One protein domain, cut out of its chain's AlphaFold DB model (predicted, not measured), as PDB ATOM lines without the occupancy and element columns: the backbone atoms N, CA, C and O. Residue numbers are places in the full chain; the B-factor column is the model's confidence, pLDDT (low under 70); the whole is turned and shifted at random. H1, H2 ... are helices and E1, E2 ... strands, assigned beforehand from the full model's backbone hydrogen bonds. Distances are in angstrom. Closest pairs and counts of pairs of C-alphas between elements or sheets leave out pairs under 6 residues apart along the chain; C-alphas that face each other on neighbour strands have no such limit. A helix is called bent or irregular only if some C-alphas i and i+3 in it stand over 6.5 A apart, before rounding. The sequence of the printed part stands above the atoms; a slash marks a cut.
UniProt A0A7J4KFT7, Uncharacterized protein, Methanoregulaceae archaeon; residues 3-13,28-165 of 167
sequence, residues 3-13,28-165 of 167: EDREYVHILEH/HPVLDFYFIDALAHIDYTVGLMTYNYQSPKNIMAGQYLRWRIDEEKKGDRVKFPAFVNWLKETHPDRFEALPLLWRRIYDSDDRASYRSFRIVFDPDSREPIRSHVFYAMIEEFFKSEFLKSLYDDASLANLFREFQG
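Overview. This is residues 3 to 13 and 28 to 165 of the 167 residues of an uncharacterized protein of Methanoregulaceae archaeon (UniProt A0A7J4KFT7). One long helix, H2, runs through the middle, with H3 folded back along one side and H7 along another, and H1 beside H2 and H7 at one end. H6 and the small strand hairpin E1 E2 cover a further side of H2, while H4, H5 and H9 gather at the end where H2 begins, with H8 leading from H7 to H9. The 149 printed residues hold nine named helices and two named strands, in the order H1 H2 H3 H4 H5 H6 E1 E2 H7 H8 H9; the sheet is antiparallel and the class mostly helix. The whole is compact, with a radius of gyration of the C-alphas of 15.6 A and spans of 46 by 31 by 28 A.

Along the chain. H1, residues 3 to 13, begins with C-alpha 3 at (31.789, -5.882, 148.477) and is 15.5 A long. H2 is residues 29 to 50, 31.2 A, from C-alpha 29 at (44.936, -12.563, 115.032). H3, residues 56 to 71, measures 22.9 A, and H4, residues 75 to 90, 23.4 A. H4 is irregular, with C-alphas 78 and 81 7.1 A apart, and has a kink of 44 degrees near residue 82. H5 is residues 92 to 96, H6 100 to 106, E1 113 to 115 and E2 118 to 120. H7, residues 131 to 141, measures 16.0 A; H8 is residues 144 to 149. H9, residues 155 to 164, is 14.5 A long and ends with C-alpha 164 at (36.763, -7.257, 104.748).

Arrangement. H1, H2 and H7 form an up and down bundle, each helix running against the one before it. H1 touches residues 43 to 50 of H2, closest at the C-alphas of Asp 4 and Thr 50, 5.6 A, a shallow tilt of 31 degrees. H2 touches H7 at a shallow tilt of 16 degrees, closest at C-alphas Ile 42 and Phe 134, 7.3 A. H2 and H3 are a helical hairpin, closest at C-alphas Tyr 44 and Ala 61, 6.0 A. Residues 30 to 33 of H2 touch residues 76 to 80 of H4, about perpendicular at 88 degrees, closest at C-alphas Val 30 and Arg 77, 5.3 A. H4 touches H5, closest at C-alphas Lys 88 and Phe 95, 5.1 A. H4 and H9 only just touch, with 3 pairs of C-alphas within 8 A. In the hairpin E1 and E2, N 115 and O 118 are within hydrogen-bond range at 2.8 A. The closest C-alphas of H2 and E2, Thr 45 and Arg 118, are 4.9 A apart. Every O i to N i+4 pair is within hydrogen-bond range in H1, H2, H5, H6, H7, H8 and H9; H3 has 10 of 12 and H4 8 of 12.

Size, cuts and confidence. The C-alphas farthest apart, of Arg 5 and Gly 165, are 47.9 A apart. Residues 14 to 27 are not printed, and C-alphas 13 and 28 are 25.5 A apart across this cut. Of the links printed whole, none is long. Mean pLDDT of the printed part is 95.4; residues 3 to 4 are under 70.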
ATOM      1  N   GLU A   3      31.674  -6.065 149.935       58.72
ATOM      2  CA  GLU A   3      31.789  -5.882 148.477       58.72
ATOM      3  C   GLU A   3      33.234  -6.025 147.974       58.72
ATOM      4  O   GLU A   3      33.465  -6.721 146.992       58.72
ATOM      5  N   ASP A   4      34.223  -5.485 148.697       65.06
ATOM      6  CA  ASP A   4      35.645  -5.631 148.342       65.06
ATOM      7  C   ASP A   4      36.074  -7.107 148.256       65.06
ATOM      8  O   ASP A   4      36.891  -7.466 147.412       65.06
ATOM      9  N   ARG A   5      35.499  -7.987 149.096       77.19
ATOM     10  CA  ARG A   5      35.780  -9.434 149.058       77.19
ATOM     11  C   ARG A   5      35.140 -10.111 147.854       77.19
ATOM     12  O   ARG A   5      35.723 -11.045 147.317       77.19
ATOM     13  N   GLU A   6      33.976  -9.646 147.411       89.62
ATOM     14  CA  GLU A   6      33.342 -10.199 146.215       89.62
ATOM     15  C   GLU A   6      34.202  -9.948 144.974       89.62
ATOM     16  O   GLU A   6      34.388 -10.861 144.176       89.62
ATOM     17  N   TYR A   7      34.796  -8.757 144.837       92.50
ATOM     18  CA  TYR A   7      35.673  -8.449 143.702       92.50
ATOM     19  C   TYR A   7      36.998  -9.230 143.726       92.50
ATOM     20  O   TYR A   7      37.478  -9.606 142.654       92.50
ATOM     21  N   VAL A   8      37.534  -9.575 144.910       94.12
ATOM     22  CA  VAL A   8      38.649 -10.542 145.019       94.12
ATOM     23  C   VAL A   8      38.265 -11.863 144.357       94.12
ATOM     24  O   VAL A   8      38.994 -12.345 143.495       94.12
ATOM     25  N   HIS A   9      37.101 -12.415 144.707       95.25
ATOM     26  CA  HIS A   9      36.647 -13.693 144.161       95.25
ATOM     27  C   HIS A   9      36.380 -13.637 142.652       95.25
ATOM     28  O   HIS A   9      36.580 -14.629 141.959       95.25
ATOM     29  N   ILE A  10      35.988 -12.479 142.112       96.88
ATOM     30  CA  ILE A  10      35.893 -12.287 140.658       96.88
ATOM     31  C   ILE A  10      37.273 -12.367 139.990       96.88
ATOM     32  O   ILE A  10      37.393 -12.974 138.926       96.88
ATOM     33  N   LEU A  11      38.314 -11.774 140.585       95.62
ATOM     34  CA  LEU A  11      39.676 -11.887 140.051       95.62
ATOM     35  C   LEU A  11      40.204 -13.314 140.148       95.62
ATOM     36  O   LEU A  11      40.766 -13.806 139.174       95.62
ATOM     37  N   GLU A  12      40.012 -13.977 141.288       96.19
ATOM     38  CA  GLU A  12      40.359 -15.395 141.453       96.19
ATOM     39  C   GLU A  12      39.686 -16.231 140.359       96.19
ATOM     40  O   GLU A  12      40.368 -16.940 139.625       96.19
ATOM     41  N   HIS A  13      38.382 -16.032 140.152       97.50
ATOM     42  CA  HIS A  13      37.618 -16.712 139.107       97.50
ATOM     43  C   HIS A  13      38.161 -16.457 137.695       97.50
ATOM     44  O   HIS A  13      38.240 -17.392 136.904       97.50
ATOM     45  N   HIS A  28      42.285 -16.428 114.949       97.44
ATOM     46  CA  HIS A  28      42.342 -15.280 114.062       97.44
ATOM     47  C   HIS A  28      43.011 -14.100 114.796       97.44
ATOM     48  O   HIS A  28      42.488 -13.662 115.828       97.44
ATOM     49  N   PRO A  29      44.107 -13.511 114.276       96.44
ATOM     50  CA  PRO A  29      44.936 -12.563 115.032       96.44
ATOM     51  C   PRO A  29      44.206 -11.317 115.549       96.44
ATOM     52  O   PRO A  29      44.574 -10.755 116.581       96.44
ATOM     53  N   VAL A  30      43.177 -10.853 114.833       97.50
ATOM     54  CA  VAL A  30      42.341  -9.734 115.302       97.50
ATOM     55  C   VAL A  30      41.435 -10.180 116.448       97.50
ATOM     56  O   VAL A  30      41.315  -9.465 117.436       97.50
ATOM     57  N   LEU A  31      40.820 -11.359 116.342       97.81
ATOM     58  CA  LEU A  31      39.876 -11.841 117.350       97.81
ATOM     59  C   LEU A  31      40.604 -12.205 118.649       97.81
ATOM     60  O   LEU A  31      40.120 -11.865 119.724       97.81
ATOM     61  N   ASP A  32      41.791 -12.806 118.539       97.38
ATOM     62  CA  ASP A  32      42.689 -13.053 119.669       97.38
ATOM     63  C   ASP A  32      43.077 -11.748 120.381       97.38
ATOM     64  O   ASP A  32      42.917 -11.619 121.596       97.38
ATOM     65  N   PHE A  33      43.478 -10.719 119.623       97.69
ATOM     66  CA  PHE A  33      43.810  -9.416 120.200       97.69
ATOM     67  C   PHE A  33      42.650  -8.837 121.021       97.69
ATOM     68  O   PHE A  33      42.850  -8.457 122.173       97.69
ATOM     69  N   TYR A  34      41.436  -8.799 120.463       98.12
ATOM     70  CA  TYR A  34      40.268  -8.254 121.164       98.12
ATOM     71  C   TYR A  34      39.764  -9.151 122.301       98.12
ATOM     72  O   TYR A  34      39.087  -8.664 123.213       98.12
ATOM     73  N   PHE A  35      40.097 -10.445 122.279       98.12
ATOM     74  CA  PHE A  35      39.819 -11.361 123.379       98.12
ATOM     75  C   PHE A  35      40.703 -11.005 124.575       98.12
ATOM     76  O   PHE A  35      40.190 -10.738 125.662       98.12
ATOM     77  N   ILE A  36      42.017 -10.903 124.360       97.56
ATOM     78  CA  ILE A  36      42.963 -10.515 125.411       97.56
ATOM     79  C   ILE A  36      42.694  -9.082 125.890       97.56
ATOM     80  O   ILE A  36      42.732  -8.835 127.097       97.56
ATOM     81  N   ASP A  37      42.360  -8.155 124.986       97.88
ATOM     82  CA  ASP A  37      42.031  -6.768 125.341       97.88
ATOM     83  C   ASP A  37      40.836  -6.704 126.303       97.88
ATOM     84  O   ASP A  37      40.897  -6.062 127.355       97.88
ATOM     85  N   ALA A  38      39.767  -7.450 126.006       98.25
ATOM     86  CA  ALA A  38      38.602  -7.535 126.877       98.25
ATOM     87  C   ALA A  38      38.946  -8.103 128.263       98.25
ATOM     88  O   ALA A  38      38.535  -7.532 129.278       98.25
ATOM     89  N   LEU A  39      39.740  -9.178 128.329       98.31
ATOM     90  CA  LEU A  39      40.181  -9.746 129.605       98.31
ATOM     91  C   LEU A  39      41.050  -8.766 130.400       98.31
ATOM     92  O   LEU A  39      40.874  -8.648 131.609       98.31
ATOM     93  N   ALA A  40      41.939  -8.019 129.743       98.19
ATOM     94  CA  ALA A  40      42.764  -7.004 130.394       98.19
ATOM     95  C   ALA A  40      41.921  -5.852 130.964       98.19
ATOM     96  O   ALA A  40      42.198  -5.354 132.058       98.19
ATOM     97  N   HIS A  41      40.863  -5.449 130.259       98.44
ATOM     98  CA  HIS A  41      39.917  -4.452 130.750       98.44
ATOM     99  C   HIS A  41      39.086  -4.960 131.935       98.44
ATOM    100  O   HIS A  41      38.868  -4.198 132.885       98.44
ATOM    101  N   ILE A  42      38.662  -6.229 131.932       98.19
ATOM    102  CA  ILE A  42      38.020  -6.864 133.094       98.19
ATOM    103  C   ILE A  42      39.003  -6.892 134.268       98.19
ATOM    104  O   ILE A  42      38.684  -6.365 135.335       98.19
ATOM    105  N   ASP A  43      40.209  -7.419 134.057       97.94
ATOM    106  CA  ASP A  43      41.249  -7.549 135.077       97.94
ATOM    107  C   ASP A  43      41.571  -6.213 135.748       97.94
ATOM    108  O   ASP A  43      41.579  -6.103 136.974       97.94
ATOM    109  N   TYR A  44      41.783  -5.170 134.947       97.88
ATOM    110  CA  TYR A  44      42.107  -3.849 135.462       97.88
ATOM    111  C   TYR A  44      40.921  -3.201 136.174       97.88
ATOM    112  O   TYR A  44      41.090  -2.608 137.239       97.88
ATOM    113  N   THR A  45      39.707  -3.326 135.626       97.31
ATOM    114  CA  THR A  45      38.513  -2.740 136.249       97.31
ATOM    115  C   THR A  45      38.254  -3.371 137.613       97.31
ATOM    116  O   THR A  45      38.145  -2.647 138.598       97.31
ATOM    117  N   VAL A  46      38.226  -4.704 137.694       97.00
ATOM    118  CA  VAL A  46      38.014  -5.429 138.956       97.00
ATOM    119  C   VAL A  46      39.217  -5.254 139.895       97.00
ATOM    120  O   VAL A  46      39.055  -5.089 141.106       97.00
ATOM    121  N   GLY A  47      40.433  -5.184 139.347       96.25
ATOM    122  CA  GLY A  47      41.668  -4.893 140.074       96.25
ATOM    123  C   GLY A  47      41.632  -3.570 140.832       96.25
ATOM    124  O   GLY A  47      42.083  -3.508 141.976       96.25
ATOM    125  N   LEU A  48      41.046  -2.522 140.248       95.00
ATOM    126  CA  LEU A  48      40.856  -1.228 140.915       95.00
ATOM    127  C   LEU A  48      39.791  -1.255 142.018       95.00
ATOM    128  O   LEU A  48      39.830  -0.412 142.910       95.00
ATOM    129  N   MET A  49      38.846  -2.195 141.953       93.06
ATOM    130  CA  MET A  49      37.819  -2.395 142.986       93.06
ATOM    131  C   MET A  49      38.331  -3.257 144.142       93.06
ATOM    132  O   MET A  49      37.786  -3.211 145.237       93.06
ATOM    133  N   THR A  50      39.390  -4.025 143.896       93.38
ATOM    134  CA  THR A  50      39.941  -4.990 144.852       93.38
ATOM    135  C   THR A  50      41.183  -4.462 145.565       93.38
ATOM    136  O   THR A  50      41.379  -4.671 146.761       93.38
ATOM    137  N   TYR A  51      42.054  -3.779 144.825       93.50
ATOM    138  CA  TYR A  51      43.359  -3.341 145.294       93.50
ATOM    139  C   TYR A  51      43.557  -1.850 145.053       93.50
ATOM    140  O   TYR A  51      42.933  -1.231 144.193       93.50
ATOM    141  N   ASN A  52      44.515  -1.270 145.776       93.19
ATOM    142  CA  ASN A  52      44.932   0.106 145.540       93.19
ATOM    143  C   ASN A  52      45.373   0.295 144.072       93.19
ATOM    144  O   ASN A  52      46.017  -0.580 143.484       93.19
ATOM    145  N   TYR A  53      45.068   1.453 143.486       91.56
ATOM    146  CA  TYR A  53      45.468   1.794 142.115       91.56
ATOM    147  C   TYR A  53      46.998   1.716 141.900       91.56
ATOM    148  O   TYR A  53      47.441   1.359 140.813       91.56
ATOM    149  N   GLN A  54      47.798   1.984 142.939       94.25
ATOM    150  CA  GLN A  54      49.264   1.876 142.934       94.25
ATOM    151  C   GLN A  54      49.781   0.490 143.334       94.25
ATOM    152  O   GLN A  54      50.980   0.314 143.545       94.25
ATOM    153  N   SER A  55      48.910  -0.511 143.472       96.12
ATOM    154  CA  SER A  55      49.380  -1.881 143.667       96.12
ATOM    155  C   SER A  55      50.203  -2.332 142.449       96.12
ATOM    156  O   SER A  55      49.871  -1.959 141.318       96.12
ATOM    157  N   PRO A  56      51.248  -3.162 142.635       96.75
ATOM    158  CA  PRO A  56      52.043  -3.674 141.520       96.75
ATOM    159  C   PRO A  56      51.191  -4.314 140.415       96.75
ATOM    160  O   PRO A  56      51.417  -4.042 139.240       96.75
ATOM    161  N   LYS A  57      50.146  -5.066 140.792       94.69
ATOM    162  CA  LYS A  57      49.168  -5.648 139.863       94.69
ATOM    163  C   LYS A  57      48.526  -4.592 138.957       94.69
ATOM    164  O   LYS A  57      48.595  -4.713 137.736       94.69
ATOM    165  N   ASN A  58      47.933  -3.547 139.540       96.12
ATOM    166  CA  ASN A  58      47.238  -2.510 138.774       96.12
ATOM    167  C   ASN A  58      48.215  -1.647 137.959       96.12
ATOM    168  O   ASN A  58      47.889  -1.231 136.848       96.12
ATOM    169  N   ILE A  59      49.439  -1.428 138.453       97.44
ATOM    170  CA  ILE A  59      50.497  -0.748 137.692       97.44
ATOM    171  C   ILE A  59      50.849  -1.543 136.429       97.44
ATOM    172  O   ILE A  59      50.894  -0.954 135.345       97.44
ATOM    173  N   MET A  60      51.073  -2.854 136.557       97.19
ATOM    174  CA  MET A  60      51.415  -3.738 135.438       97.19
ATOM    175  C   MET A  60      50.275  -3.830 134.419       97.19
ATOM    176  O   MET A  60      50.499  -3.599 133.232       97.19
ATOM    177  N   ALA A  61      49.044  -4.076 134.872       96.50
ATOM    178  CA  ALA A  61      47.870  -4.091 133.998       96.50
ATOM    179  C   ALA A  61      47.704  -2.747 133.262       96.50
ATOM    180  O   ALA A  61      47.516  -2.704 132.048       96.50
ATOM    181  N   GLY A  62      47.897  -1.627 133.966       96.62
ATOM    182  CA  GLY A  62      47.887  -0.298 133.360       96.62
ATOM    183  C   GLY A  62      49.015  -0.059 132.346       96.62
ATOM    184  O   GLY A  62      48.845   0.750 131.436       96.62
ATOM    185  N   GLN A  63      50.174  -0.720 132.471       97.19
ATOM    186  CA  GLN A  63      51.244  -0.653 131.465       97.19
ATOM    187  C   GLN A  63      50.842  -1.377 130.179       97.19
ATOM    188  O   GLN A  63      50.978  -0.790 129.106       97.19
ATOM    189  N   TYR A  64      50.288  -2.587 130.290       96.75
ATOM    190  CA  TYR A  64      49.727  -3.310 129.146       96.75
ATOM    191  C   TYR A  64      48.650  -2.475 128.436       96.75
ATOM    192  O   TYR A  64      48.727  -2.250 127.230       96.75
ATOM    193  N   LEU A  65      47.701  -1.918 129.196       97.75
ATOM    194  CA  LEU A  65      46.596  -1.118 128.658       97.75
ATOM    195  C   LEU A  65      47.032   0.208 128.019       97.75
ATOM    196  O   LEU A  65      46.311   0.764 127.195       97.75
ATOM    197  N   ARG A  66      48.215   0.731 128.365       97.25
ATOM    198  CA  ARG A  66      48.825   1.854 127.636       97.25
ATOM    199  C   ARG A  66      49.434   1.396 126.316       97.25
ATOM    200  O   ARG A  66      49.195   2.038 125.302       97.25
ATOM    201  N   TRP A  67      50.181   0.293 126.330       96.38
ATOM    202  CA  TRP A  67      50.775  -0.288 125.124       96.38
ATOM    203  C   TRP A  67      49.710  -0.673 124.089       96.38
ATOM    204  O   TRP A  67      49.857  -0.360 122.907       96.38
ATOM    205  N   ARG A  68      48.591  -1.263 124.529       95.06
ATOM    206  CA  ARG A  68      47.539  -1.734 123.619       95.06
ATOM    207  C   ARG A  68      46.927  -0.619 122.756       95.06
ATOM    208  O   ARG A  68      46.443  -0.919 121.671       95.06
ATOM    209  N   ILE A  69      46.951   0.650 123.191       95.38
ATOM    210  CA  ILE A  69      46.388   1.798 122.438       95.38
ATOM    211  C   ILE A  69      47.071   1.973 121.075       95.38
ATOM    212  O   ILE A  69      46.451   2.401 120.100       95.38
ATOM    213  N   ASP A  70      48.366   1.685 120.999       95.94
ATOM    214  CA  ASP A  70      49.091   1.754 119.733       95.94
ATOM    215  C   ASP A  70      48.919   0.459 118.932       95.94
ATOM    216  O   ASP A  70      48.888   0.480 117.702       95.94
ATOM    217  N   GLU A  71      48.745  -0.670 119.618       96.38
ATOM    218  CA  GLU A  71      48.526  -1.973 118.992       96.38
ATOM    219  C   GLU A  71      47.159  -2.125 118.334       96.38
ATOM    220  O   GLU A  71      47.086  -2.740 117.270       96.38
ATOM    221  N   GLU A  72      46.094  -1.567 118.916       94.56
ATOM    222  CA  GLU A  72      44.727  -1.667 118.378       94.56
ATOM    223  C   GLU A  72      44.594  -0.997 117.001       94.56
ATOM    224  O   GLU A  72      43.697  -1.314 116.225       94.56
ATOM    225  N   LYS A  73      45.529  -0.104 116.657       94.75
ATOM    226  CA  LYS A  73      45.562   0.627 115.383       94.75
ATOM    227  C   LYS A  73      46.309  -0.113 114.273       94.75
ATOM    228  O   LYS A  73      46.356   0.374 113.146       94.75
ATOM    229  N   LYS A  74      46.945  -1.250 114.571       95.19
ATOM    230  CA  LYS A  74      47.799  -1.961 113.610       95.19
ATOM    231  C   LYS A  74      46.999  -2.913 112.728       95.19
ATOM    232  O   LYS A  74      46.193  -3.701 113.220       95.19
ATOM    233  N   GLY A  75      47.318  -2.901 111.434       95.00
ATOM    234  CA  GLY A  75      46.756  -3.831 110.456       95.00
ATOM    235  C   GLY A  75      45.229  -3.810 110.465       95.00
ATOM    236  O   GLY A  75      44.615  -2.745 110.502       95.00
ATOM    237  N   ASP A  76      44.621  -4.991 110.477       96.69
ATOM    238  CA  ASP A  76      43.166  -5.137 110.445       96.69
ATOM    239  C   ASP A  76      42.474  -4.940 111.799       96.69
ATOM    240  O   ASP A  76      41.246  -4.935 111.852       96.69
ATOM    241  N   ARG A  77      43.213  -4.727 112.895       96.62
ATOM    242  CA  ARG A  77      42.614  -4.563 114.234       96.62
ATOM    243  C   ARG A  77      41.664  -3.368 114.292       96.62
ATOM    244  O   ARG A  77      40.563  -3.492 114.810       96.62
ATOM    245  N   VAL A  78      42.018  -2.266 113.627       96.69
ATOM    246  CA  VAL A  78      41.186  -1.051 113.547       96.69
ATOM    247  C   VAL A  78      39.797  -1.300 112.941       96.69
ATOM    248  O   VAL A  78      38.876  -0.518 113.162       96.69
ATOM    249  N   LYS A  79      39.625  -2.390 112.183       97.19
ATOM    250  CA  LYS A  79      38.361  -2.750 111.535       97.19
ATOM    251  C   LYS A  79      37.380  -3.441 112.484       97.19
ATOM    252  O   LYS A  79      36.197  -3.514 112.165       97.19
ATOM    253  N   PHE A  80      37.829  -3.932 113.638       97.88
ATOM    254  CA  PHE A  80      36.994  -4.724 114.541       97.88
ATOM    255  C   PHE A  80      35.752  -3.989 115.075       97.88
ATOM    256  O   PHE A  80      34.676  -4.581 115.030       97.88
ATOM    257  N   PRO A  81      35.809  -2.707 115.496       97.19
ATOM    258  CA  PRO A  81      34.592  -1.999 115.897       97.19
ATOM    259  C   PRO A  81      33.557  -1.913 114.763       97.19
ATOM    260  O   PRO A  81      32.368  -2.138 114.980       97.19
ATOM    261  N   ALA A  82      34.006  -1.649 113.533       97.75
ATOM    262  CA  ALA A  82      33.126  -1.614 112.367       97.75
ATOM    263  C   ALA A  82      32.550  -3.004 112.046       97.75
ATOM    264  O   ALA A  82      31.366  -3.114 111.743       97.75
ATOM    265  N   PHE A  83      33.350  -4.062 112.198       98.25
ATOM    266  CA  PHE A  83      32.896  -5.445 112.061       98.25
ATOM    267  C   PHE A  83      31.778  -5.799 113.049       98.25
ATOM    268  O   PHE A  83      30.788  -6.407 112.652       98.25
ATOM    269  N   VAL A  84      31.890  -5.398 114.320       98.25
ATOM    270  CA  VAL A  84      30.845  -5.666 115.325       98.25
ATOM    271  C   VAL A  84      29.521  -4.988 114.948       98.25
ATOM    272  O   VAL A  84      28.467  -5.614 115.048       98.25
ATOM    273  N   ASN A  85      29.562  -3.746 114.454       98.31
ATOM    274  CA  ASN A  85      28.356  -3.059 113.970       98.31
ATOM    275  C   ASN A  85      27.805  -3.700 112.686       98.31
ATOM    276  O   ASN A  85      26.599  -3.886 112.561       98.31
ATOM    277  N   TRP A  86      28.671  -4.131 111.768       98.25
ATOM    278  CA  TRP A  86      28.245  -4.871 110.580       98.25
ATOM    279  C   TRP A  86      27.556  -6.201 110.933       98.25
ATOM    280  O   TRP A  86      26.542  -6.542 110.322       98.25
ATOM    281  N   LEU A  87      28.044  -6.925 111.951       98.06
ATOM    282  CA  LEU A  87      27.370  -8.117 112.472       98.06
ATOM    283  C   LEU A  87      25.977  -7.780 113.005       98.06
ATOM    284  O   LEU A  87      25.037  -8.508 112.714       98.06
ATOM    285  N   LYS A  88      25.825  -6.681 113.751       97.69
ATOM    286  CA  LYS A  88      24.519  -6.241 114.269       97.69
ATOM    287  C   LYS A  88      23.498  -6.032 113.145       97.69
ATOM    288  O   LYS A  88      22.341  -6.413 113.298       97.69
ATOM    289  N   GLU A  89      23.930  -5.463 112.024       97.44
ATOM    290  CA  GLU A  89      23.067  -5.167 110.874       97.44
ATOM    291  C   GLU A  89      22.799  -6.392 109.984       97.44
ATOM    292  O   GLU A  89      21.674  -6.595 109.530       97.44
ATOM    293  N   THR A  90      23.824  -7.213 109.735       97.69
ATOM    294  CA  THR A  90      23.804  -8.246 108.679       97.69
ATOM    295  C   THR A  90      23.622  -9.661 109.235       97.69
ATOM    296  O   THR A  90      23.003 -10.509 108.594       97.69
ATOM    297  N   HIS A  91      24.117  -9.916 110.448       97.31
ATOM    298  CA  HIS A  91      24.068 -11.213 111.133       97.31
ATOM    299  C   HIS A  91      23.667 -11.041 112.612       97.31
ATOM    300  O   HIS A  91      24.462 -11.341 113.511       97.31
ATOM    301  N   PRO A  92      22.451 -10.537 112.903       97.12
ATOM    302  CA  PRO A  92      22.045 -10.172 114.261       97.12
ATOM    303  C   PRO A  92      22.071 -11.356 115.240       97.12
ATOM    304  O   PRO A  92      22.360 -11.179 116.420       97.12
ATOM    305  N   ASP A  93      21.840 -12.580 114.759       97.00
ATOM    306  CA  ASP A  93      21.987 -13.809 115.546       97.00
ATOM    307  C   ASP A  93      23.433 -14.018 116.025       97.00
ATOM    308  O   ASP A  93      23.670 -14.428 117.163       97.00
ATOM    309  N   ARG A  94      24.409 -13.700 115.169       96.38
ATOM    310  CA  ARG A  94      25.838 -13.777 115.490       96.38
ATOM    311  C   ARG A  94      26.275 -12.632 116.374       96.38
ATOM    312  O   ARG A  94      27.074 -12.874 117.273       96.38
ATOM    313  N   PHE A  95      25.729 -11.437 116.162       97.62
ATOM    314  CA  PHE A  95      25.932 -10.314 117.067       97.62
ATOM    315  C   PHE A  95      25.482 -10.676 118.481       97.62
ATOM    316  O   PHE A  95      26.302 -10.599 119.383       97.62
ATOM    317  N   GLU A  96      24.251 -11.161 118.675       96.88
ATOM    318  CA  GLU A  96      23.727 -11.537 120.000       96.88
ATOM    319  C   GLU A  96      24.497 -12.684 120.673       96.88
ATOM    320  O   GLU A  96      24.530 -12.768 121.901       96.88
ATOM    321  N   ALA A  97      25.150 -13.546 119.889       96.56
ATOM    322  CA  ALA A  97      26.008 -14.606 120.405       96.56
ATOM    323  C   ALA A  97      27.377 -14.108 120.912       96.56
ATOM    324  O   ALA A  97      28.082 -14.868 121.582       96.56
ATOM    325  N   LEU A  98      27.772 -12.864 120.608       98.00
ATOM    326  CA  LEU A  98      29.014 -12.285 121.119       98.00
ATOM    327  C   LEU A  98      28.926 -12.023 122.634       98.00
ATOM    328  O   LEU A  98      27.854 -11.671 123.146       98.00
ATOM    329  N   PRO A  99      30.065 -12.095 123.354       98.31
ATOM    330  CA  PRO A  99      30.135 -11.676 124.746       98.31
ATOM    331  C   PRO A  99      29.564 -10.269 124.929       98.31
ATOM    332  O   PRO A  99      29.835  -9.361 124.137       98.31
ATOM    333  N   LEU A 100      28.795 -10.080 126.000       96.88
ATOM    334  CA  LEU A 100      28.121  -8.833 126.344       96.88
ATOM    335  C   LEU A 100      29.076  -7.645 126.274       96.88
ATOM    336  O   LEU A 100      28.714  -6.597 125.751       96.88
ATOM    337  N   LEU A 101      30.298  -7.808 126.783       97.94
ATOM    338  CA  LEU A 101      31.273  -6.727 126.803       97.94
ATOM    339  C   LEU A 101      31.626  -6.249 125.389       97.94
ATOM    340  O   LEU A 101      31.652  -5.046 125.158       97.94
ATOM    341  N   TRP A 102      31.842  -7.163 124.438       98.25
ATOM    342  CA  TRP A 102      32.106  -6.788 123.048       98.25
ATOM    343  C   TRP A 102      30.904  -6.104 122.409       98.25
ATOM    344  O   TRP A 102      31.076  -5.061 121.784       98.25
ATOM    345  N   ARG A 103      29.696  -6.646 122.608       97.50
ATOM    346  CA  ARG A 103      28.474  -6.026 122.082       97.50
ATOM    347  C   ARG A 103      28.329  -4.604 122.592       97.50
ATOM    348  O   ARG A 103      28.216  -3.689 121.800       97.50
ATOM    349  N   ARG A 104      28.405  -4.402 123.906       97.19
ATOM    350  CA  ARG A 104      28.176  -3.082 124.499       97.19
ATOM    351  C   ARG A 104      29.278  -2.080 124.171       97.19
ATOM    352  O   ARG A 104      28.970  -0.939 123.876       97.19
ATOM    353  N   ILE A 105      30.551  -2.472 124.233       97.94
ATOM    354  CA  ILE A 105      31.662  -1.530 124.019       97.94
ATOM    355  C   ILE A 105      31.785  -1.100 122.553       97.94
ATOM    356  O   ILE A 105      32.203   0.027 122.290       97.94
ATOM    357  N   TYR A 106      31.478  -1.992 121.608       97.38
ATOM    358  CA  TYR A 106      31.674  -1.723 120.183       97.38
ATOM    359  C   TYR A 106      30.380  -1.444 119.416       97.38
ATOM    360  O   TYR A 106      30.472  -1.053 118.256       97.38
ATOM    361  N   ASP A 107      29.199  -1.590 120.021       96.19
ATOM    362  CA  ASP A 107      27.950  -1.087 119.446       96.19
ATOM    363  C   ASP A 107      27.943   0.447 119.461       96.19
ATOM    364  O   ASP A 107      28.033   1.078 120.512       96.19
ATOM    365  N   SER A 108      27.825   1.045 118.277       94.31
ATOM    366  CA  SER A 108      27.803   2.499 118.101       94.31
ATOM    367  C   SER A 108      26.564   3.185 118.691       94.31
ATOM    368  O   SER A 108      26.611   4.392 118.939       94.31
ATOM    369  N   ASP A 109      25.496   2.431 118.967       95.25
ATOM    370  CA  ASP A 109      24.286   2.933 119.625       95.25
ATOM    371  C   ASP A 109      24.353   2.841 121.163       95.25
ATOM    372  O   ASP A 109      23.518   3.432 121.857       95.25
ATOM    373  N   ASP A 110      25.326   2.111 121.723       95.19
ATOM    374  CA  ASP A 110      25.513   1.983 123.170       95.19
ATOM    375  C   ASP A 110      26.502   3.044 123.683       95.19
ATOM    376  O   ASP A 110      27.463   3.447 123.031       95.19
ATOM    377  N   ARG A 111      26.261   3.537 124.900       95.31
ATOM    378  CA  ARG A 111      27.122   4.536 125.554       95.31
ATOM    379  C   ARG A 111      28.276   3.891 126.323       95.31
ATOM    380  O   ARG A 111      29.117   4.610 126.883       95.31
ATOM    381  N   ALA A 112      28.296   2.562 126.400       96.81
ATOM    382  CA  ALA A 112      29.338   1.815 127.066       96.81
ATOM    383  C   ALA A 112      30.701   2.051 126.402       96.81
ATOM    384  O   ALA A 112      30.837   2.126 125.188       96.81
ATOM    385  N   SER A 113      31.739   2.220 127.215       96.31
ATOM    386  CA  SER A 113      33.087   2.513 126.722       96.31
ATOM    387  C   SER A 113      34.155   2.156 127.749       96.31
ATOM    388  O   SER A 113      33.887   2.035 128.948       96.31
ATOM    389  N   TYR A 114      35.401   2.044 127.286       96.31
ATOM    390  CA  TYR A 114      36.558   2.001 128.171       96.31
ATOM    391  C   TYR A 114      36.990   3.424 128.554       96.31
ATOM    392  O   TYR A 114      37.544   4.164 127.742       96.31
ATOM    393  N   ARG A 115      36.778   3.822 129.815       94.44
ATOM    394  CA  ARG A 115      37.136   5.158 130.332       94.44
ATOM    395  C   ARG A 115      38.294   5.080 131.308       94.44
ATOM    396  O   ARG A 115      38.165   4.520 132.398       94.44
ATOM    397  N   SER A 116      39.436   5.648 130.920       92.56
ATOM    398  CA  SER A 116      40.701   5.448 131.647       92.56
ATOM    399  C   SER A 116      40.974   3.952 131.867       92.56
ATOM    400  O   SER A 116      41.327   3.529 132.965       92.56
ATOM    401  N   PHE A 117      40.717   3.163 130.819       95.75
ATOM    402  CA  PHE A 117      40.773   1.699 130.776       95.75
ATOM    403  C   PHE A 117      39.752   0.929 131.621       95.75
ATOM    404  O   PHE A 117      39.767  -0.297 131.607       95.75
ATOM    405  N   ARG A 118      38.850   1.607 132.335       95.81
ATOM    406  CA  ARG A 118      37.784   0.940 133.087       95.81
ATOM    407  C   ARG A 118      36.579   0.679 132.205       95.81
ATOM    408  O   ARG A 118      36.216   1.545 131.412       95.81
ATOM    409  N   ILE A 119      35.925  -0.454 132.414       97.62
ATOM    410  CA  ILE A 119      34.616  -0.735 131.829       97.62
ATOM    411  C   ILE A 119      33.599   0.225 132.453       97.62
ATOM    412  O   ILE A 119      33.433   0.258 133.672       97.62
ATOM    413  N   VAL A 120      32.926   1.010 131.613       96.62
ATOM    414  CA  VAL A 120      31.829   1.893 132.017       96.62
ATOM    415  C   VAL A 120      30.646   1.617 131.105       96.62
ATOM    416  O   VAL A 120      30.718   1.929 129.923       96.62
ATOM    417  N   PHE A 121      29.572   1.034 131.645       94.88
ATOM    418  CA  PHE A 121      28.358   0.724 130.878       94.88
ATOM    419  C   PHE A 121      27.399   1.902 130.733       94.88
ATOM    420  O   PHE A 121      26.783   2.062 129.688       94.88
ATOM    421  N   ASP A 122      27.260   2.705 131.783       93.81
ATOM    422  CA  ASP A 122      26.483   3.937 131.755       93.81
ATOM    423  C   ASP A 122      27.372   5.063 132.287       93.81
ATOM    424  O   ASP A 122      27.770   5.028 133.455       93.81
ATOM    425  N   PRO A 123      27.733   6.043 131.448       92.31
ATOM    426  CA  PRO A 123      28.603   7.134 131.854       92.31
ATOM    427  C   PRO A 123      27.978   8.111 132.852       92.31
ATOM    428  O   PRO A 123      28.729   8.866 133.473       92.31
ATOM    429  N   ASP A 124      26.650   8.115 132.984       93.44
ATOM    430  CA  ASP A 124      25.935   8.982 133.921       93.44
ATOM    431  C   ASP A 124      25.712   8.288 135.274       93.44
ATOM    432  O   ASP A 124      25.456   8.949 136.287       93.44
ATOM    433  N   SER A 125      25.870   6.961 135.317       91.25
ATOM    434  CA  SER A 125      25.806   6.192 136.553       91.25
ATOM    435  C   SER A 125      27.072   6.366 137.389       91.25
ATOM    436  O   SER A 125      28.203   6.350 136.900       91.25
ATOM    437  N   ARG A 126      26.872   6.504 138.700       87.75
ATOM    438  CA  ARG A 126      27.943   6.463 139.708       87.75
ATOM    439  C   ARG A 126      28.029   5.112 140.402       87.75
ATOM    440  O   ARG A 126      28.910   4.921 141.238       87.75
ATOM    441  N   GLU A 127      27.099   4.210 140.102       88.69
ATOM    442  CA  GLU A 127      27.077   2.896 140.721       88.69
ATOM    443  C   GLU A 127      28.186   2.021 140.129       88.69
ATOM    444  O   GLU A 127      28.359   1.977 138.906       88.69
ATOM    445  N   PRO A 128      28.946   1.308 140.976       88.56
ATOM    446  CA  PRO A 128      29.879   0.312 140.489       88.56
ATOM    447  C   PRO A 128      29.139  -0.814 139.756       88.56
ATOM    448  O   PRO A 128      28.012  -1.180 140.096       88.56
ATOM    449  N   ILE A 129      29.805  -1.420 138.773       93.31
ATOM    450  CA  ILE A 129      29.308  -2.645 138.142       93.31
ATOM    451  C   ILE A 129      29.253  -3.741 139.214       93.31
ATOM    452  O   ILE A 129      30.225  -3.985 139.935       93.31
ATOM    453  N   ARG A 130      28.100  -4.401 139.332       93.12
ATOM    454  CA  ARG A 130      27.880  -5.450 140.334       93.12
ATOM    455  C   ARG A 130      28.778  -6.662 140.052       93.12
ATOM    456  O   ARG A 130      28.949  -7.046 138.896       93.12
ATOM    457  N   SER A 131      29.301  -7.289 141.105       93.81
ATOM    458  CA  SER A 131      30.214  -8.447 141.049       93.81
ATOM    459  C   SER A 131      29.730  -9.564 140.110       93.81
ATOM    460  O   SER A 131      30.466  -9.999 139.224       93.81
ATOM    461  N   HIS A 132      28.457  -9.960 140.214       94.56
ATOM    462  CA  HIS A 132      27.863 -11.000 139.359       94.56
ATOM    463  C   HIS A 132      27.866 -10.665 137.858       94.56
ATOM    464  O   HIS A 132      27.853 -11.575 137.032       94.56
ATOM    465  N   VAL A 133      27.891  -9.381 137.482       96.19
ATOM    466  CA  VAL A 133      27.971  -8.971 136.073       96.19
ATOM    467  C   VAL A 133      29.367  -9.262 135.529       96.19
ATOM    468  O   VAL A 133      29.488  -9.776 134.421       96.19
ATOM    469  N   PHE A 134      30.424  -9.015 136.312       97.38
ATOM    470  CA  PHE A 134      31.780  -9.424 135.934       97.38
ATOM    471  C   PHE A 134      31.919 -10.939 135.847       97.38
ATOM    472  O   PHE A 134      32.504 -11.427 134.885       97.38
ATOM    473  N   TYR A 135      31.333 -11.674 136.794       97.31
ATOM    474  CA  TYR A 135      31.297 -13.135 136.738       97.31
ATOM    475  C   TYR A 135      30.692 -13.626 135.415       97.31
ATOM    476  O   TYR A 135      31.307 -14.421 134.709       97.31
ATOM    477  N   ALA A 136      29.521 -13.100 135.040       97.62
ATOM    478  CA  ALA A 136      28.850 -13.455 133.794       97.62
ATOM    479  C   ALA A 136      29.676 -13.084 132.549       97.62
ATOM    480  O   ALA A 136      29.776 -13.892 131.631       97.62
ATOM    481  N   MET A 137      30.312 -11.904 132.533       97.81
ATOM    482  CA  MET A 137      31.205 -11.509 131.436       97.81
ATOM    483  C   MET A 137      32.368 -12.492 131.274       97.81
ATOM    484  O   MET A 137      32.655 -12.910 130.156       97.81
ATOM    485  N   ILE A 138      33.007 -12.890 132.379       98.38
ATOM    486  CA  ILE A 138      34.074 -13.895 132.355       98.38
ATOM    487  C   ILE A 138      33.521 -15.210 131.792       98.38
ATOM    488  O   ILE A 138      34.097 -15.744 130.852       98.38
ATOM    489  N   GLU A 139      32.383 -15.712 132.284       98.19
ATOM    490  CA  GLU A 139      31.795 -16.950 131.751       98.19
ATOM    491  C   GLU A 139      31.564 -16.889 130.240       98.19
ATOM    492  O   GLU A 139      31.884 -17.843 129.539       98.19
ATOM    493  N   GLU A 140      31.048 -15.774 129.722       98.12
ATOM    494  CA  GLU A 140      30.785 -15.605 128.291       98.12
ATOM    495  C   GLU A 140      32.045 -15.698 127.428       98.12
ATOM    496  O   GLU A 140      32.014 -16.386 126.407       98.12
ATOM    497  N   PHE A 141      33.155 -15.085 127.851       98.06
ATOM    498  CA  PHE A 141      34.433 -15.187 127.136       98.06
ATOM    499  C   PHE A 141      35.015 -16.602 127.152       98.06
ATOM    500  O   PHE A 141      35.750 -16.966 126.239       98.06
ATOM    501  N   PHE A 142      34.673 -17.418 128.149       97.38
ATOM    502  CA  PHE A 142      35.167 -18.790 128.272       97.38
ATOM    503  C   PHE A 142      34.144 -19.859 127.852       97.38
ATOM    504  O   PHE A 142      34.392 -21.054 128.032       97.38
ATOM    505  N   LYS A 143      33.014 -19.470 127.239       96.06
ATOM    506  CA  LYS A 143      32.081 -20.421 126.612       96.06
ATOM    507  C   LYS A 143      32.769 -21.155 125.465       96.06
ATOM    508  O   LYS A 143      33.390 -20.540 124.598       96.06
ATOM    509  N   SER A 144      32.605 -22.477 125.424       94.25
ATOM    510  CA  SER A 144      33.268 -23.329 124.430       94.25
ATOM    511  C   SER A 144      32.892 -22.950 122.999       94.25
ATOM    512  O   SER A 144      33.746 -22.934 122.116       94.25
ATOM    513  N   GLU A 145      31.623 -22.623 122.762       94.62
ATOM    514  CA  GLU A 145      31.102 -22.210 121.460       94.62
ATOM    515  C   GLU A 145      31.752 -20.911 120.985       94.62
ATOM    516  O   GLU A 145      32.139 -20.804 119.821       94.62
ATOM    517  N   PHE A 146      31.924 -19.950 121.896       96.75
ATOM    518  CA  PHE A 146      32.573 -18.685 121.587       96.75
ATOM    519  C   PHE A 146      34.067 -18.882 121.311       96.75
ATOM    520  O   PHE A 146      34.534 -18.472 120.252       96.75
ATOM    521  N   LEU A 147      34.796 -19.593 122.179       96.69
ATOM    522  CA  LEU A 147      36.226 -19.869 121.986       96.69
ATOM    523  C   LEU A 147      36.504 -20.618 120.675       96.69
ATOM    524  O   LEU A 147      37.442 -20.286 119.952       96.69
ATOM    525  N   LYS A 148      35.661 -21.593 120.313       95.69
ATOM    526  CA  LYS A 148      35.755 -22.289 119.018       95.69
ATOM    527  C   LYS A 148      35.537 -21.357 117.831       95.69
ATOM    528  O   LYS A 148      36.105 -21.601 116.776       95.69
ATOM    529  N   SER A 149      34.739 -20.301 117.985       96.44
ATOM    530  CA  SER A 149      34.473 -19.347 116.905       96.44
ATOM    531  C   SER A 149      35.674 -18.453 116.565       96.44
ATOM    532  O   SER A 149      35.701 -17.902 115.465       96.44
ATOM    533  N   LEU A 150      36.659 -18.340 117.472       96.88
ATOM    534  CA  LEU A 150      37.851 -17.493 117.315       96.88
ATOM    535  C   LEU A 150      38.931 -18.108 116.417       96.88
ATOM    536  O   LEU A 150      39.828 -17.387 115.986       96.88
ATOM    537  N   TYR A 151      38.866 -19.416 116.149       96.56
ATOM    538  CA  TYR A 151      39.821 -20.094 115.273       96.56
ATOM    539  C   TYR A 151      39.801 -19.493 113.873       96.56
ATOM    540  O   TYR A 151      38.752 -19.073 113.385       96.56
ATOM    541  N   ASP A 152      40.966 -19.456 113.230       93.62
ATOM    542  CA  ASP A 152      41.146 -18.803 111.937       93.62
ATOM    543  C   ASP A 152      40.201 -19.380 110.866       93.62
ATOM    544  O   ASP A 152      39.653 -18.644 110.057       93.62
ATOM    545  N   ASP A 153      39.901 -20.672 110.883       91.38
ATOM    546  CA  ASP A 153      38.967 -21.322 109.954       91.38
ATOM    547  C   ASP A 153      37.502 -21.356 110.443       91.38
ATOM    548  O   ASP A 153      36.619 -21.855 109.736       91.38
ATOM    549  N   ALA A 154      37.214 -20.813 111.628       94.69
ATOM    550  CA  ALA A 154      35.907 -20.904 112.268       94.69
ATOM    551  C   ALA A 154      34.941 -19.769 111.898       94.69
ATOM    552  O   ALA A 154      35.234 -18.847 111.136       94.69
ATOM    553  N   SER A 155      33.718 -19.862 112.431       92.94
ATOM    554  CA  SER A 155      32.582 -19.051 111.988       92.94
ATOM    555  C   SER A 155      32.793 -17.546 112.138       92.94
ATOM    556  O   SER A 155      32.422 -16.809 111.231       92.94
ATOM    557  N   LEU A 156      33.364 -17.073 113.253       96.44
ATOM    558  CA  LEU A 156      33.523 -15.632 113.467       96.44
ATOM    559  C   LEU A 156      34.672 -15.067 112.623       96.44
ATOM    560  O   LEU A 156      34.538 -13.980 112.068       96.44
ATOM    561  N   ALA A 157      35.760 -15.824 112.465       95.25
ATOM    562  CA  ALA A 157      36.866 -15.455 111.585       95.25
ATOM    563  C   ALA A 157      36.431 -15.383 110.112       95.25
ATOM    564  O   ALA A 157      36.766 -14.429 109.413       95.25
ATOM    565  N   ASN A 158      35.616 -16.335 109.649       96.50
ATOM    566  CA  ASN A 158      35.061 -16.305 108.293       96.50
ATOM    567  C   ASN A 158      34.164 -15.083 108.059       96.50
ATOM    568  O   ASN A 158      34.300 -14.432 107.027       96.50
ATOM    569  N   LEU A 159      33.324 -14.720 109.034       97.38
ATOM    570  CA  LEU A 159      32.519 -13.494 108.973       97.38
ATOM    571  C   LEU A 159      33.393 -12.234 108.947       97.38
ATOM    572  O   LEU A 159      33.078 -11.281 108.242       97.38
ATOM    573  N   PHE A 160      34.506 -12.220 109.685       97.12
ATOM    574  CA  PHE A 160      35.445 -11.099 109.644       97.12
ATOM    575  C   PHE A 160      36.069 -10.934 108.253       97.12
ATOM    576  O   PHE A 160      36.152  -9.816 107.749       97.12
ATOM    577  N   ARG A 161      36.448 -12.038 107.597       95.44
ATOM    578  CA  ARG A 161      36.950 -12.006 106.214       95.44
ATOM    579  C   ARG A 161      35.883 -11.584 105.215       95.44
ATOM    580  O   ARG A 161      36.177 -10.812 104.310       95.44
ATOM    581  N   GLU A 162      34.653 -12.061 105.382       96.12
ATOM    582  CA  GLU A 162      33.519 -11.633 104.560       96.12
ATOM    583  C   GLU A 162      33.313 -10.117 104.661       96.12
ATOM    584  O   GLU A 162      33.224  -9.438 103.639       96.12
ATOM    585  N   PHE A 163      33.349  -9.573 105.879       96.94
ATOM    586  CA  PHE A 163      33.276  -8.136 106.125       96.94
ATOM    587  C   PHE A 163      34.417  -7.347 105.463       96.94
ATOM    588  O   PHE A 163      34.200  -6.242 104.966       96.94
ATOM    589  N   GLN A 164      35.634  -7.896 105.430       93.12
ATOM    590  CA  GLN A 164      36.763  -7.257 104.748       93.12
ATOM    591  C   GLN A 164      36.576  -7.179 103.223       93.12
ATOM    592  O   GLN A 164      37.230  -6.352 102.584       93.12
ATOM    593  N   GLY A 165      35.671  -7.985 102.660       85.19
ATOM    594  CA  GLY A 165      35.454  -8.113 101.227       85.19
ATOM    595  C   GLY A 165      36.559  -8.917 100.529       85.19
ATOM    596  O   GLY A 165      37.539  -9.331 101.155       85.19
TER     597      GLY A 165